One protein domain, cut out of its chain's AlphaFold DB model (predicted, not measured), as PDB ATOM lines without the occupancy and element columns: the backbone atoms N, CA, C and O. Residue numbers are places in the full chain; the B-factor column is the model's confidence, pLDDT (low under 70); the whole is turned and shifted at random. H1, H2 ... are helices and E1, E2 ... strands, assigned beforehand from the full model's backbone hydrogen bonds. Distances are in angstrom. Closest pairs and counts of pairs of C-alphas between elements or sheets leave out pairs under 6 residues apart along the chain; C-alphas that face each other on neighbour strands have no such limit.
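This is residues 29 to 129 of the 136 residues of an uncharacterized protein of Rhizobium loti (UniProt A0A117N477). A twisted sheet of four strands has H1 packed along one face, and the long helix H3 lies side by side with H1, covering the flank of H1 rather than the sheet itself. The short helix H2 turns the corner from the end of E4 into H3, while the long link of residues 71 to 93, with no named element, loops out from E3 and comes back to the start of E4, its C-alphas 9 to 20 A from the mean of all C-alphas. The printed part has 101 residues, with four named strands and three named helices in the order E1, E2, H1, E3, E4, H2, H3. The sheet is mixed, in the order E1, E4, E2, E3, and the class is mixed, helices and strands. The whole is compact, with a radius of gyration of the C-alphas of 12.9 A and spans of 35 by 31 by 19 A.

In the sheet, E1 covers residues 31 to 36, 16.0 A long, from C-alpha 31 at (6.374, -1.136, 47.043). E4 covers residues 94 to 99, 16.6 A, E2 residues 44 to 49, 16.5 A, and E3 residues 68 to 70, 7.0 A. H1 is residues 52 to 64, 18.1 A, beginning at C-alpha 52 (2.079, -11.630, 51.313). H2 is residues 100 to 108, 12.5 A. H3, residues 110 to 128, measures 26.5 A and ends at C-alpha 128 (-1.048, 0.950, 56.311).

E4 and E2 are antiparallel inner strands, with N 95 and O 48 2.8 A apart. E1, an edge strand, is parallel to E4, with N 34 and O 96 at 2.8 A. E3, the other edge strand, is parallel to E2, with N 45 and O 68 at 2.9 A. Pairing is staggered: E2 pairs with E3 over residues 44 to 46 and with E4 over 46 to 49. The strands' lines turn by 79 degrees from edge to edge. E2, H1 and E3 form a strand-helix-strand unit, two parallel neighbour strands with a helix between, whose crossover is right-handed. H1 is on the sheet at a height of 8.3 A, over E2 and only just over E4, with 3 C-alphas on it, and runs along the strands, at 12 degrees to E2 on the local plane. H1 and H2 on one face make two layers, helices on one face of a sheet. H3 is not on the sheet; it touches H1, closest at the C-alphas of Arg 61 and Ala 119, 5.1 A, opposite ways at a shallow tilt of 34 degrees, only just short of steep. H2 and H3 touch only at the corner, closest at the C-alphas of Leu 106 and Leu 113, 4.7 A, about perpendicular at 73 degrees. In H1, H2 and H3 every O i to N i+4 pair is within hydrogen-bond range.

The C-alphas farthest apart, of Asp 40 and Ala 129, are 37.4 A from each other. The printed part has no cut. The link from E3 to E4 is long, with 23 residues. The mean pLDDT of the printed part is 94.7, and no printed residue is under 70.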
ATOM      1  N   THR A  29       6.364   0.126  54.965       92.88
ATOM      2  CA  THR A  29       5.701  -0.307  53.734       92.88
ATOM      3  C   THR A  29       6.586   0.056  52.548       92.88
ATOM      4  O   THR A  29       6.896   1.231  52.342       92.88
ATOM      5  N   VAL A  30       6.988  -0.945  51.764       93.75
ATOM      6  CA  VAL A  30       7.817  -0.776  50.565       93.75
ATOM      7  C   VAL A  30       7.117  -1.433  49.383       93.75
ATOM      8  O   VAL A  30       6.773  -2.615  49.432       93.75
ATOM      9  N   VAL A  31       6.919  -0.658  48.316       94.25
ATOM     10  CA  VAL A  31       6.374  -1.136  47.043       94.25
ATOM     11  C   VAL A  31       7.336  -0.762  45.924       94.25
ATOM     12  O   VAL A  31       7.647   0.415  45.749       94.25
ATOM     13  N   ALA A  32       7.796  -1.752  45.162       92.56
ATOM     14  CA  ALA A  32       8.662  -1.551  44.004       92.56
ATOM     15  C   ALA A  32       7.892  -1.796  42.700       92.56
ATOM     16  O   ALA A  32       7.137  -2.763  42.585       92.56
ATOM     17  N   VAL A  33       8.085  -0.930  41.703       92.50
ATOM     18  CA  VAL A  33       7.447  -1.045  40.383       92.50
ATOM     19  C   VAL A  33       8.526  -1.211  39.322       92.50
ATOM     20  O   VAL A  33       9.380  -0.346  39.145       92.50
ATOM     21  N   HIS A  34       8.456  -2.316  38.591       91.94
ATOM     22  CA  HIS A  34       9.371  -2.692  37.524       91.94
ATOM     23  C   HIS A  34       8.625  -2.844  36.199       91.94
ATOM     24  O   HIS A  34       7.404  -3.015  36.139       91.94
ATOM     25  N   GLY A  35       9.380  -2.770  35.107       92.50
ATOM     26  CA  GLY A  35       8.885  -3.082  33.776       92.50
ATOM     27  C   GLY A  35       9.389  -4.444  33.318       92.50
ATOM     28  O   GLY A  35      10.597  -4.660  33.267       92.50
ATOM     29  N   ARG A  36       8.483  -5.306  32.853       94.25
ATOM     30  CA  ARG A  36       8.827  -6.565  32.175       94.25
ATOM     31  C   ARG A  36       8.571  -6.479  30.665       94.25
ATOM     32  O   ARG A  36       7.786  -5.652  30.204       94.25
ATOM     33  N   HIS A  37       9.252  -7.316  29.882       92.88
ATOM     34  CA  HIS A  37       8.931  -7.542  28.462       92.88
ATOM     35  C   HIS A  37       7.667  -8.387  28.331       92.88
ATOM     36  O   HIS A  37       7.524  -9.324  29.101       92.88
ATOM     37  N   ASP A  38       6.823  -8.168  27.329       94.06
ATOM     38  CA  ASP A  38       5.562  -8.917  27.187       94.06
ATOM     39  C   ASP A  38       5.764 -10.440  27.116       94.06
ATOM     40  O   ASP A  38       5.097 -11.182  27.836       94.06
ATOM     41  N   ARG A  39       6.746 -10.921  26.339       88.81
ATOM     42  CA  ARG A  39       6.815 -12.345  25.944       88.81
ATOM     43  C   ARG A  39       5.443 -12.753  25.375       88.81
ATOM     44  O   ARG A  39       4.897 -12.002  24.576       88.81
ATOM     45  N   ASP A  40       4.864 -13.857  25.835       93.56
ATOM     46  CA  ASP A  40       3.533 -14.322  25.417       93.56
ATOM     47  C   ASP A  40       2.383 -13.727  26.259       93.56
ATOM     48  O   ASP A  40       1.229 -14.129  26.121       93.56
ATOM     49  N   ASP A  41       2.675 -12.779  27.157       96.50
ATOM     50  CA  ASP A  41       1.711 -12.206  28.102       96.50
ATOM     51  C   ASP A  41       1.847 -10.672  28.204       96.50
ATOM     52  O   ASP A  41       2.563 -10.153  29.073       96.50
ATOM     53  N   PRO A  42       1.145  -9.923  27.333       97.25
ATOM     54  CA  PRO A  42       1.255  -8.466  27.241       97.25
ATOM     55  C   PRO A  42       0.414  -7.705  28.278       97.25
ATOM     56  O   PRO A  42       0.392  -6.474  28.265       97.25
ATOM     57  N   SER A  43      -0.324  -8.406  29.147       97.12
ATOM     58  CA  SER A  43      -1.387  -7.785  29.954       97.12
ATOM     59  C   SER A  43      -1.289  -8.026  31.455       97.12
ATOM     60  O   SER A  43      -1.788  -7.205  32.220       97.12
ATOM     61  N   THR A  44      -0.667  -9.122  31.887       98.50
ATOM     62  CA  THR A  44      -0.683  -9.507  33.301       98.50
ATOM     63  C   THR A  44       0.448  -8.838  34.068       98.50
ATOM     64  O   THR A  44       1.620  -8.943  33.696       98.50
ATOM     65  N   VAL A  45       0.096  -8.176  35.169       98.38
ATOM     66  CA  VAL A  45       1.049  -7.671  36.159       98.38
ATOM     67  C   VAL A  45       1.505  -8.841  37.020       98.38
ATOM     68  O   VAL A  45       0.673  -9.527  37.618       98.38
ATOM     69  N   TYR A  46       2.811  -9.092  37.089       98.19
ATOM     70  CA  TYR A  46       3.313 -10.113  38.010       98.19
ATOM     71  C   TYR A  46       3.593  -9.502  39.371       98.19
ATOM     72  O   TYR A  46       4.217  -8.446  39.460       98.19
ATOM     73  N   MET A  47       3.104 -10.167  40.409       98.12
ATOM     74  CA  MET A  47       3.214  -9.721  41.788       98.12
ATOM     75  C   MET A  47       4.250 -10.572  42.511       98.12
ATOM     76  O   MET A  47       4.207 -11.791  42.415       98.12
ATOM     77  N   GLY A  48       5.152  -9.947  43.257       96.25
ATOM     78  CA  GLY A  48       6.162 -10.649  44.053       96.25
ATOM     79  C   GLY A  48       6.510  -9.895  45.331       96.25
ATOM     80  O   GLY A  48       5.875  -8.896  45.658       96.25
ATOM     81  N   GLY A  49       7.543 -10.348  46.035       95.88
ATOM     82  CA  GLY A  49       7.978  -9.789  47.317       95.88
ATOM     83  C   GLY A  49       7.675 -10.704  48.505       95.88
ATOM     84  O   GLY A  49       7.093 -11.777  48.352       95.88
ATOM     85  N   LYS A  50       8.100 -10.294  49.704       96.38
ATOM     86  CA  LYS A  50       7.906 -11.070  50.940       96.38
ATOM     87  C   LYS A  50       6.653 -10.702  51.730       96.38
ATOM     88  O   LYS A  50       6.246 -11.475  52.595       96.38
ATOM     89  N   ASP A  51       6.043  -9.541  51.488       96.94
ATOM     90  CA  ASP A  51       4.844  -9.147  52.235       96.94
ATOM     91  C   ASP A  51       3.576  -9.691  51.568       96.94
ATOM     92  O   ASP A  51       2.923  -9.015  50.776       96.94
ATOM     93  N   ALA A  52       3.232 -10.940  51.890       95.94
ATOM     94  CA  ALA A  52       2.079 -11.630  51.313       95.94
ATOM     95  C   ALA A  52       0.751 -10.874  51.503       95.94
ATOM     96  O   ALA A  52      -0.102 -10.917  50.619       95.94
ATOM     97  N   ALA A  53       0.576 -10.163  52.623       96.75
ATOM     98  CA  ALA A  53      -0.642  -9.401  52.890       96.75
ATOM     99  C   ALA A  53      -0.718  -8.146  52.008       96.75
ATOM    100  O   ALA A  53      -1.752  -7.893  51.390       96.75
ATOM    101  N   LEU A  54       0.390  -7.411  51.869       97.12
ATOM    102  CA  LEU A  54       0.467  -6.266  50.959       97.12
ATOM    103  C   LEU A  54       0.299  -6.690  49.492       97.12
ATOM    104  O   LEU A  54      -0.402  -6.026  48.730       97.12
ATOM    105  N   ILE A  55       0.909  -7.813  49.098       98.00
ATOM    106  CA  ILE A  55       0.764  -8.393  47.755       98.00
ATOM    107  C   ILE A  55      -0.699  -8.727  47.469       98.00
ATOM    108  O   ILE A  55      -1.205  -8.364  46.406       98.00
ATOM    109  N   ALA A  56      -1.376  -9.400  48.403       97.81
ATOM    110  CA  ALA A  56      -2.777  -9.776  48.254       97.81
ATOM    111  C   ALA A  56      -3.686  -8.548  48.115       97.81
ATOM    112  O   ALA A  56      -4.520  -8.518  47.211       97.81
ATOM    113  N   GLU A  57      -3.483  -7.518  48.941       98.31
ATOM    114  CA  GLU A  57      -4.274  -6.286  48.881       98.31
ATOM    115  C   GLU A  57      -4.074  -5.558  47.539       98.31
ATOM    116  O   GLU A  57      -5.047  -5.229  46.860       98.31
ATOM    117  N   ILE A  58      -2.827  -5.372  47.084       98.38
ATOM    118  CA  ILE A  58      -2.555  -4.726  45.788       98.38
ATOM    119  C   ILE A  58      -3.143  -5.546  44.635       98.38
ATOM    120  O   ILE A  58      -3.782  -4.985  43.742       98.38
ATOM    121  N   ALA A  59      -2.945  -6.867  44.647       98.44
ATOM    122  CA  ALA A  59      -3.461  -7.745  43.605       98.44
ATOM    123  C   ALA A  59      -4.994  -7.691  43.528       98.44
ATOM    124  O   ALA A  59      -5.531  -7.568  42.427       98.44
ATOM    125  N   GLY A  60      -5.678  -7.719  44.676       98.38
ATOM    126  CA  GLY A  60      -7.133  -7.618  44.764       98.38
ATOM    127  C   GLY A  60      -7.656  -6.297  44.204       98.38
ATOM    128  O   GLY A  60      -8.509  -6.303  43.319       98.38
ATOM    129  N   ARG A  61      -7.085  -5.156  44.616       98.50
ATOM    130  CA  ARG A  61      -7.499  -3.835  44.100       98.50
ATOM    131  C   ARG A  61      -7.252  -3.672  42.604       98.50
ATOM    132  O   ARG A  61      -8.064  -3.063  41.908       98.50
ATOM    133  N   LEU A  62      -6.146  -4.210  42.091       98.62
ATOM    134  CA  LEU A  62      -5.873  -4.210  40.655       98.62
ATOM    135  C   LEU A  62      -6.906  -5.050  39.891       98.62
ATOM    136  O   LEU A  62      -7.404  -4.597  38.861       98.62
ATOM    137  N   GLN A  63      -7.271  -6.224  40.406       98.62
ATOM    138  CA  GLN A  63      -8.310  -7.074  39.818       98.62
ATOM    139  C   GLN A  63      -9.691  -6.404  39.847       98.62
ATOM    140  O   GLN A  63     -10.372  -6.390  38.823       98.62
ATOM    141  N   GLU A  64     -10.073  -5.776  40.964       98.50
ATOM    142  CA  GLU A  64     -11.302  -4.971  41.084       98.50
ATOM    143  C   GLU A  64     -11.345  -3.832  40.052       98.50
ATOM    144  O   GLU A  64     -12.397  -3.529  39.490       98.50
ATOM    145  N   ALA A  65     -10.193  -3.223  39.758       97.94
ATOM    146  CA  ALA A  65     -10.050  -2.181  38.745       97.94
ATOM    147  C   ALA A  65      -9.944  -2.716  37.298       97.94
ATOM    148  O   ALA A  65      -9.807  -1.924  36.363       97.94
ATOM    149  N   GLY A  66     -10.028  -4.037  37.095       98.38
ATOM    150  CA  GLY A  66     -10.041  -4.685  35.780       98.38
ATOM    151  C   GLY A  66      -8.668  -5.078  35.222       98.38
ATOM    152  O   GLY A  66      -8.567  -5.428  34.044       98.38
ATOM    153  N   PHE A  67      -7.606  -5.038  36.029       98.56
ATOM    154  CA  PHE A  67      -6.271  -5.489  35.631       98.56
ATOM    155  C   PHE A  67      -6.062  -6.974  35.944       98.56
ATOM    156  O   PHE A  67      -6.548  -7.502  36.940       98.56
ATOM    157  N   LYS A  68      -5.282  -7.660  35.104       98.56
ATOM    158  CA  LYS A  68      -4.873  -9.046  35.363       98.56
ATOM    159  C   LYS A  68      -3.633  -9.063  36.245       98.56
ATOM    160  O   LYS A  68      -2.668  -8.354  35.957       98.56
ATOM    161  N   THR A  69      -3.633  -9.922  37.256       98.50
ATOM    162  CA  THR A  69      -2.480 -10.148  38.133       98.50
ATOM    163  C   THR A  69      -2.141 -11.633  38.219       98.50
ATOM    164  O   THR A  69      -2.998 -12.490  37.995       98.50
ATOM    165  N   LYS A  70      -0.876 -11.944  38.507       97.44
ATOM    166  CA  LYS A  70      -0.388 -13.310  38.734       97.44
ATOM    167  C   LYS A  70       0.711 -13.285  39.792       97.44
ATOM    168  O   LYS A  70       1.695 -12.575  39.615       97.44
ATOM    169  N   ASN A  71       0.534 -14.069  40.852       94.00
ATOM    170  CA  ASN A  71       1.421 -14.062  42.023       94.00
ATOM    171  C   ASN A  71       2.414 -15.236  42.028       94.00
ATOM    172  O   ASN A  71       3.461 -15.156  42.654       94.00
ATOM    173  N   ASP A  72       2.101 -16.317  41.307       91.06
ATOM    174  CA  ASP A  72       2.887 -17.554  41.310       91.06
ATOM    175  C   ASP A  72       3.280 -17.965  39.890       91.06
ATOM    176  O   ASP A  72       2.694 -17.506  38.908       91.06
ATOM    177  N   ASN A  73       4.242 -18.883  39.751       91.25
ATOM    178  CA  ASN A  73       4.649 -19.465  38.463       91.25
ATOM    179  C   ASN A  73       5.067 -18.419  37.407       91.25
ATOM    180  O   ASN A  73       4.720 -18.531  36.224       91.25
ATOM    181  N   HIS A  74       5.794 -17.384  37.830       92.31
ATOM    182  CA  HIS A  74       6.432 -16.393  36.961       92.31
ATOM    183  C   HIS A  74       7.906 -16.187  37.371       92.31
ATOM    184  O   HIS A  74       8.281 -16.497  38.499       92.31
ATOM    185  N   PRO A  75       8.775 -15.669  36.484       91.00
ATOM    186  CA  PRO A  75      10.223 -15.662  36.716       91.00
ATOM    187  C   PRO A  75      10.730 -14.554  37.662       91.00
ATOM    188  O   PRO A  75      11.938 -14.370  37.772       91.00
ATOM    189  N   PHE A  76       9.845 -13.802  38.326       88.94
ATOM    190  CA  PHE A  76      10.203 -12.595  39.093       88.94
ATOM    191  C   PHE A  76       9.623 -12.586  40.520       88.94
ATOM    192  O   PHE A  76       8.926 -11.645  40.882       88.94
ATOM    193  N   PRO A  77       9.876 -13.614  41.350       90.50
ATOM    194  CA  PRO A  77       9.190 -13.772  42.636       90.50
ATOM    195  C   PRO A  77       9.534 -12.688  43.673       90.50
ATOM    196  O   PRO A  77       8.772 -12.477  44.607       90.50
ATOM    197  N   GLY A  78      10.675 -11.998  43.555       86.88
ATOM    198  CA  GLY A  78      11.025 -10.882  44.447       86.88
ATOM    199  C   GLY A  78      11.293 -11.259  45.916       86.88
ATOM    200  O   GLY A  78      11.295 -10.385  46.773       86.88
ATOM    201  N   ILE A  79      11.523 -12.541  46.220       89.94
ATOM    202  CA  ILE A  79      11.628 -13.074  47.594       89.94
ATOM    203  C   ILE A  79      13.050 -13.108  48.184       89.94
ATOM    204  O   ILE A  79      13.221 -13.549  49.313       89.94
ATOM    205  N   ASP A  80      14.081 -12.697  47.444       87.69
ATOM    206  CA  ASP A  80      15.462 -12.641  47.960       87.69
ATOM    207  C   ASP A  80      15.581 -11.511  49.011       87.69
ATOM    208  O   ASP A  80      15.065 -10.412  48.790       87.69
ATOM    209  N   ASP A  81      16.239 -11.759  50.149       84.69
ATOM    210  CA  ASP A  81      16.519 -10.743  51.186       84.69
ATOM    211  C   ASP A  81      17.369  -9.580  50.667       84.69
ATOM    212  O   ASP A  81      17.284  -8.457  51.165       84.69
ATOM    213  N   LEU A  82      18.188  -9.838  49.648       82.31
ATOM    214  CA  LEU A  82      19.000  -8.820  48.994       82.31
ATOM    215  C   LEU A  82      18.212  -8.023  47.950       82.31
ATOM    216  O   LEU A  82      18.718  -7.017  47.459       82.31
ATOM    217  N   ASN A  83      16.981  -8.423  47.608       81.31
ATOM    218  CA  ASN A  83      16.128  -7.597  46.759       81.31
ATOM    219  C   ASN A  83      15.741  -6.325  47.525       81.31
ATOM    220  O   ASN A  83      15.180  -6.404  48.617       81.31
ATOM    221  N   ILE A  84      16.000  -5.160  46.926       82.25
ATOM    222  CA  ILE A  84      15.732  -3.840  47.506       82.25
ATOM    223  C   ILE A  84      14.317  -3.688  48.084       82.25
ATOM    224  O   ILE A  84      14.146  -3.054  49.124       82.25
ATOM    225  N   VAL A  85      13.311  -4.331  47.480       87.31
ATOM    226  CA  VAL A  85      11.921  -4.281  47.959       87.31
ATOM    227  C   VAL A  85      11.760  -4.834  49.384       87.31
ATOM    228  O   VAL A  85      10.858  -4.422  50.106       87.31
ATOM    229  N   ASN A  86      12.662  -5.718  49.818       91.12
ATOM    230  CA  ASN A  86      12.660  -6.348  51.138       91.12
ATOM    231  C   ASN A  86      13.640  -5.687  52.121       91.12
ATOM    232  O   ASN A  86      13.819  -6.189  53.222       91.12
ATOM    233  N   ARG A  87      14.274  -4.562  51.767       89.25
ATOM    234  CA  ARG A  87      15.276  -3.887  52.622       89.25
ATOM    235  C   ARG A  87      14.705  -2.709  53.422       89.25
ATOM    236  O   ARG A  87      15.456  -1.886  53.940       89.25
ATOM    237  N   GLY A  88      13.376  -2.629  53.515       89.12
ATOM    238  CA  GLY A  88      12.669  -1.716  54.416       89.12
ATOM    239  C   GLY A  88      12.714  -2.158  55.882       89.12
ATOM    240  O   GLY A  88      13.241  -3.220  56.206       89.12
ATOM    241  N   LEU A  89      12.099  -1.375  56.772       91.25
ATOM    242  CA  LEU A  89      12.095  -1.603  58.227       91.25
ATOM    243  C   LEU A  89      11.597  -3.004  58.628       91.25
ATOM    244  O   LEU A  89      12.070  -3.581  59.602       91.25
ATOM    245  N   THR A  90      10.624  -3.544  57.895       92.00
ATOM    246  CA  THR A  90       9.986  -4.836  58.189       92.00
ATOM    247  C   THR A  90      10.686  -6.028  57.538       92.00
ATOM    248  O   THR A  90      10.313  -7.166  57.816       92.00
ATOM    249  N   GLY A  91      11.662  -5.802  56.651       93.38
ATOM    250  CA  GLY A  91      12.299  -6.874  55.881       93.38
ATOM    251  C   GLY A  91      11.409  -7.489  54.789       93.38
ATOM    252  O   GLY A  91      11.749  -8.525  54.216       93.38
ATOM    253  N   LYS A  92      10.231  -6.908  54.525       95.19
ATOM    254  CA  LYS A  92       9.239  -7.455  53.595       95.19
ATOM    255  C   LYS A  92       8.534  -6.349  52.813       95.19
ATOM    256  O   LYS A  92       7.986  -5.419  53.395       95.19
ATOM    257  N   GLY A  93       8.535  -6.461  51.489       95.12
ATOM    258  CA  GLY A  93       7.794  -5.548  50.617       95.12
ATOM    259  C   GLY A  93       7.050  -6.273  49.508       95.12
ATOM    260  O   GLY A  93       7.038  -7.506  49.459       95.12
ATOM    261  N   ALA A  94       6.428  -5.494  48.625       96.75
ATOM    262  CA  ALA A  94       5.687  -5.978  47.463       96.75
ATOM    263  C   ALA A  94       6.252  -5.404  46.158       96.75
ATOM    264  O   ALA A  94       6.594  -4.226  46.070       96.75
ATOM    265  N   GLN A  95       6.330  -6.230  45.123       96.31
ATOM    266  CA  GLN A  95       6.884  -5.895  43.816       96.31
ATOM    267  C   GLN A  95       5.821  -6.062  42.727       96.31
ATOM    268  O   GLN A  95       5.105  -7.063  42.715       96.31
ATOM    269  N   LEU A  96       5.751  -5.108  41.796       97.88
ATOM    270  CA  LEU A  96       4.924  -5.167  40.592       97.88
ATOM    271  C   LEU A  96       5.822  -5.215  39.355       97.88
ATOM    272  O   LEU A  96       6.652  -4.332  39.160       97.88
ATOM    273  N   GLU A  97       5.609  -6.186  38.479       97.12
ATOM    274  CA  GLU A  97       6.250  -6.283  37.166       97.12
ATOM    275  C   GLU A  97       5.224  -5.985  36.069       97.12
ATOM    276  O   GLU A  97       4.383  -6.828  35.740       97.12
ATOM    277  N   VAL A  98       5.278  -4.788  35.486       97.81
ATOM    278  CA  VAL A  98       4.283  -4.306  34.517       97.81
ATOM    279  C   VAL A  98       4.765  -4.559  33.077       97.81
ATOM    280  O   VAL A  98       5.840  -4.069  32.699       97.81
ATOM    281  N   PRO A  99       4.015  -5.312  32.242       97.62
ATOM    282  CA  PRO A  99       4.416  -5.609  30.867       97.62
ATOM    283  C   PRO A  99       4.530  -4.347  30.009       97.62
ATOM    284  O   PRO A  99       3.949  -3.305  30.316       97.62
ATOM    285  N   PHE A 100       5.330  -4.419  28.948       96.19
ATOM    286  CA  PHE A 100       5.636  -3.285  28.082       96.19
ATOM    287  C   PHE A 100       4.381  -2.733  27.416       96.19
ATOM    288  O   PHE A 100       4.142  -1.531  27.517       96.19
ATOM    289  N   SER A 101       3.547  -3.603  26.843       97.50
ATOM    290  CA  SER A 101       2.274  -3.204  26.238       97.50
ATOM    291  C   SER A 101       1.369  -2.477  27.238       97.50
ATOM    292  O   SER A 101       0.844  -1.407  26.934       97.50
ATOM    293  N   LEU A 102       1.230  -2.987  28.470       98.12
ATOM    294  CA  LEU A 102       0.437  -2.307  29.500       98.12
ATOM    295  C   LEU A 102       1.049  -0.957  29.900       98.12
ATOM    296  O   LEU A 102       0.315   0.017  30.020       98.12
ATOM    297  N   ARG A 103       2.375  -0.852  30.045       97.62
ATOM    298  CA  ARG A 103       3.036   0.439  30.321       97.62
ATOM    299  C   ARG A 103       2.809   1.454  29.205       97.62
ATOM    300  O   ARG A 103       2.577   2.620  29.503       97.62
ATOM    301  N   GLN A 104       2.838   1.029  27.940       97.25
ATOM    302  CA  GLN A 104       2.507   1.907  26.815       97.25
ATOM    303  C   GLN A 104       1.060   2.387  26.889       97.25
ATOM    304  O   GLN A 104       0.809   3.571  26.686       97.25
ATOM    305  N   ARG A 105       0.116   1.504  27.221       97.88
ATOM    306  CA  ARG A 105      -1.283   1.898  27.419       97.88
ATOM    307  C   ARG A 105      -1.435   2.892  28.560       97.88
ATOM    308  O   ARG A 105      -1.984   3.959  28.347       97.88
ATOM    309  N   LEU A 106      -0.864   2.607  29.732       96.81
ATOM    310  CA  LEU A 106      -0.874   3.528  30.874       96.81
ATOM    311  C   LEU A 106      -0.270   4.900  30.515       96.81
ATOM    312  O   LEU A 106      -0.765   5.923  30.965       96.81
ATOM    313  N   ALA A 107       0.762   4.951  29.671       94.25
ATOM    314  CA  ALA A 107       1.355   6.216  29.235       94.25
ATOM    315  C   ALA A 107       0.474   7.024  28.259       94.25
ATOM    316  O   ALA A 107       0.621   8.241  28.191       94.25
ATOM    317  N   ASN A 108      -0.411   6.368  27.501       96.06
ATOM    318  CA  ASN A 108      -1.222   7.000  26.452       96.06
ATOM    319  C   ASN A 108      -2.720   7.101  26.796       96.06
ATOM    320  O   ASN A 108      -3.454   7.809  26.114       96.06
ATOM    321  N   GLU A 109      -3.179   6.410  27.840       97.44
ATOM    322  CA  GLU A 109      -4.572   6.358  28.294       97.44
ATOM    323  C   GLU A 109      -4.654   6.914  29.736       97.44
ATOM    324  O   GLU A 109      -4.545   6.142  30.695       97.44
ATOM    325  N   PRO A 110      -4.846   8.238  29.933       95.62
ATOM    326  CA  PRO A 110      -4.811   8.865  31.261       95.62
ATOM    327  C   PRO A 110      -5.796   8.260  32.265       95.62
ATOM    328  O   PRO A 110      -5.441   8.039  33.419       95.62
ATOM    329  N   GLU A 111      -7.004   7.912  31.820       98.00
ATOM    330  CA  GLU A 111      -8.010   7.265  32.670       98.00
ATOM    331  C   GLU A 111      -7.571   5.867  33.134       98.00
ATOM    332  O   GLU A 111      -7.877   5.447  34.252       98.00
ATOM    333  N   LEU A 112      -6.838   5.125  32.295       97.88
ATOM    334  CA  LEU A 112      -6.296   3.816  32.664       97.88
ATOM    335  C   LEU A 112      -5.178   3.973  33.700       97.88
ATOM    336  O   LEU A 112      -5.129   3.212  34.668       97.88
ATOM    337  N   LEU A 113      -4.304   4.969  33.516       97.88
ATOM    338  CA  LEU A 113      -3.259   5.307  34.481       97.88
ATOM    339  C   LEU A 113      -3.843   5.721  35.825       97.88
ATOM    340  O   LEU A 113      -3.360   5.265  36.862       97.88
ATOM    341  N   GLU A 114      -4.885   6.548  35.814       97.19
ATOM    342  CA  GLU A 114      -5.576   6.973  37.023       97.19
ATOM    343  C   GLU A 114      -6.170   5.772  37.763       97.19
ATOM    344  O   GLU A 114      -5.889   5.597  38.949       97.19
ATOM    345  N   LYS A 115      -6.882   4.879  37.059       98.44
ATOM    346  CA  LYS A 115      -7.417   3.635  37.641       98.44
ATOM    347  C   LYS A 115      -6.324   2.771  38.266       98.44
ATOM    348  O   LYS A 115      -6.482   2.314  39.397       98.44
ATOM    349  N   PHE A 116      -5.210   2.576  37.560       98.44
ATOM    350  CA  PHE A 116      -4.078   1.796  38.062       98.44
ATOM    351  C   PHE A 116      -3.472   2.429  39.324       98.44
ATOM    352  O   PHE A 116      -3.306   1.762  40.345       98.44
ATOM    353  N   CYS A 117      -3.192   3.736  39.284       97.88
ATOM    354  CA  CYS A 117      -2.635   4.473  40.417       97.88
ATOM    355  C   CYS A 117      -3.574   4.456  41.626       97.88
ATOM    356  O   CYS A 117      -3.121   4.256  42.750       97.88
ATOM    357  N   MET A 118      -4.876   4.661  41.411       98.00
ATOM    358  CA  MET A 118      -5.878   4.636  42.475       98.00
ATOM    359  C   MET A 118      -5.972   3.264  43.139       98.00
ATOM    360  O   MET A 118      -6.040   3.201  44.364       98.00
ATOM    361  N   ALA A 119      -5.941   2.180  42.359       98.25
ATOM    362  CA  ALA A 119      -5.961   0.822  42.894       98.25
ATOM    363  C   ALA A 119      -4.758   0.561  43.815       98.25
ATOM    364  O   ALA A 119      -4.935   0.125  44.953       98.25
ATOM    365  N   VAL A 120      -3.544   0.906  43.368       97.50
ATOM    366  CA  VAL A 120      -2.320   0.733  44.169       97.50
ATOM    367  C   VAL A 120      -2.324   1.630  45.412       97.50
ATOM    368  O   VAL A 120      -1.980   1.167  46.497       97.50
ATOM    369  N   ARG A 121      -2.747   2.897  45.296       96.94
ATOM    370  CA  ARG A 121      -2.827   3.822  46.444       96.94
ATOM    371  C   ARG A 121      -3.794   3.319  47.512       96.94
ATOM    372  O   ARG A 121      -3.396   3.210  48.666       96.94
ATOM    373  N   ARG A 122      -5.017   2.938  47.126       96.50
ATOM    374  CA  ARG A 122      -6.028   2.411  48.059       96.50
ATOM    375  C   ARG A 122      -5.563   1.143  48.761       96.50
ATOM    376  O   ARG A 122      -5.850   0.968  49.942       96.50
ATOM    377  N   ALA A 123      -4.836   0.279  48.054       96.56
ATOM    378  CA  ALA A 123      -4.243  -0.909  48.651       96.56
ATOM    379  C   ALA A 123      -3.224  -0.549  49.745       96.56
ATOM    380  O   ALA A 123      -3.296  -1.065  50.856       96.56
ATOM    381  N   ILE A 124      -2.312   0.386  49.459       94.62
ATOM    382  CA  ILE A 124      -1.307   0.850  50.428       94.62
ATOM    383  C   ILE A 124      -1.964   1.541  51.628       94.62
ATOM    384  O   ILE A 124      -1.547   1.304  52.761       94.62
ATOM    385  N   GLU A 125      -2.982   2.373  51.400       94.31
ATOM    386  CA  GLU A 125      -3.751   3.044  52.457       94.31
ATOM    387  C   GLU A 125      -4.464   2.032  53.356       94.31
ATOM    388  O   GLU A 125      -4.358   2.123  54.576       94.31
ATOM    389  N   THR A 126      -5.129   1.035  52.764       93.81
ATOM    390  CA  THR A 126      -5.820  -0.036  53.500       93.81
ATOM    391  C   THR A 126      -4.832  -0.857  54.322       93.81
ATOM    392  O   THR A 126      -5.070  -1.110  55.499       93.81
ATOM    393  N   PHE A 127      -3.693  -1.223  53.732       92.12
ATOM    394  CA  PHE A 127      -2.650  -1.992  54.407       92.12
ATOM    395  C   PHE A 127      -1.965  -1.212  55.541       92.12
ATOM    396  O   PHE A 127      -1.603  -1.787  56.563       92.12
ATOM    397  N   SER A 128      -1.761   0.095  55.352       85.81
ATOM    398  CA  SER A 128      -1.048   0.950  56.311       85.81
ATOM    399  C   SER A 128      -1.967   1.561  57.369       85.81
ATOM    400  O   SER A 128      -1.474   2.202  58.299       85.81
ATOM    401  N   ALA A 129      -3.286   1.397  57.235       83.00
ATOM    402  CA  ALA A 129      -4.226   1.813  58.259       83.00
ATOM    403  C   ALA A 129      -3.894   1.070  59.564       83.00
ATOM    404  O   ALA A 129      -3.705  -0.149  59.544       83.00
TER     405      ALA A 129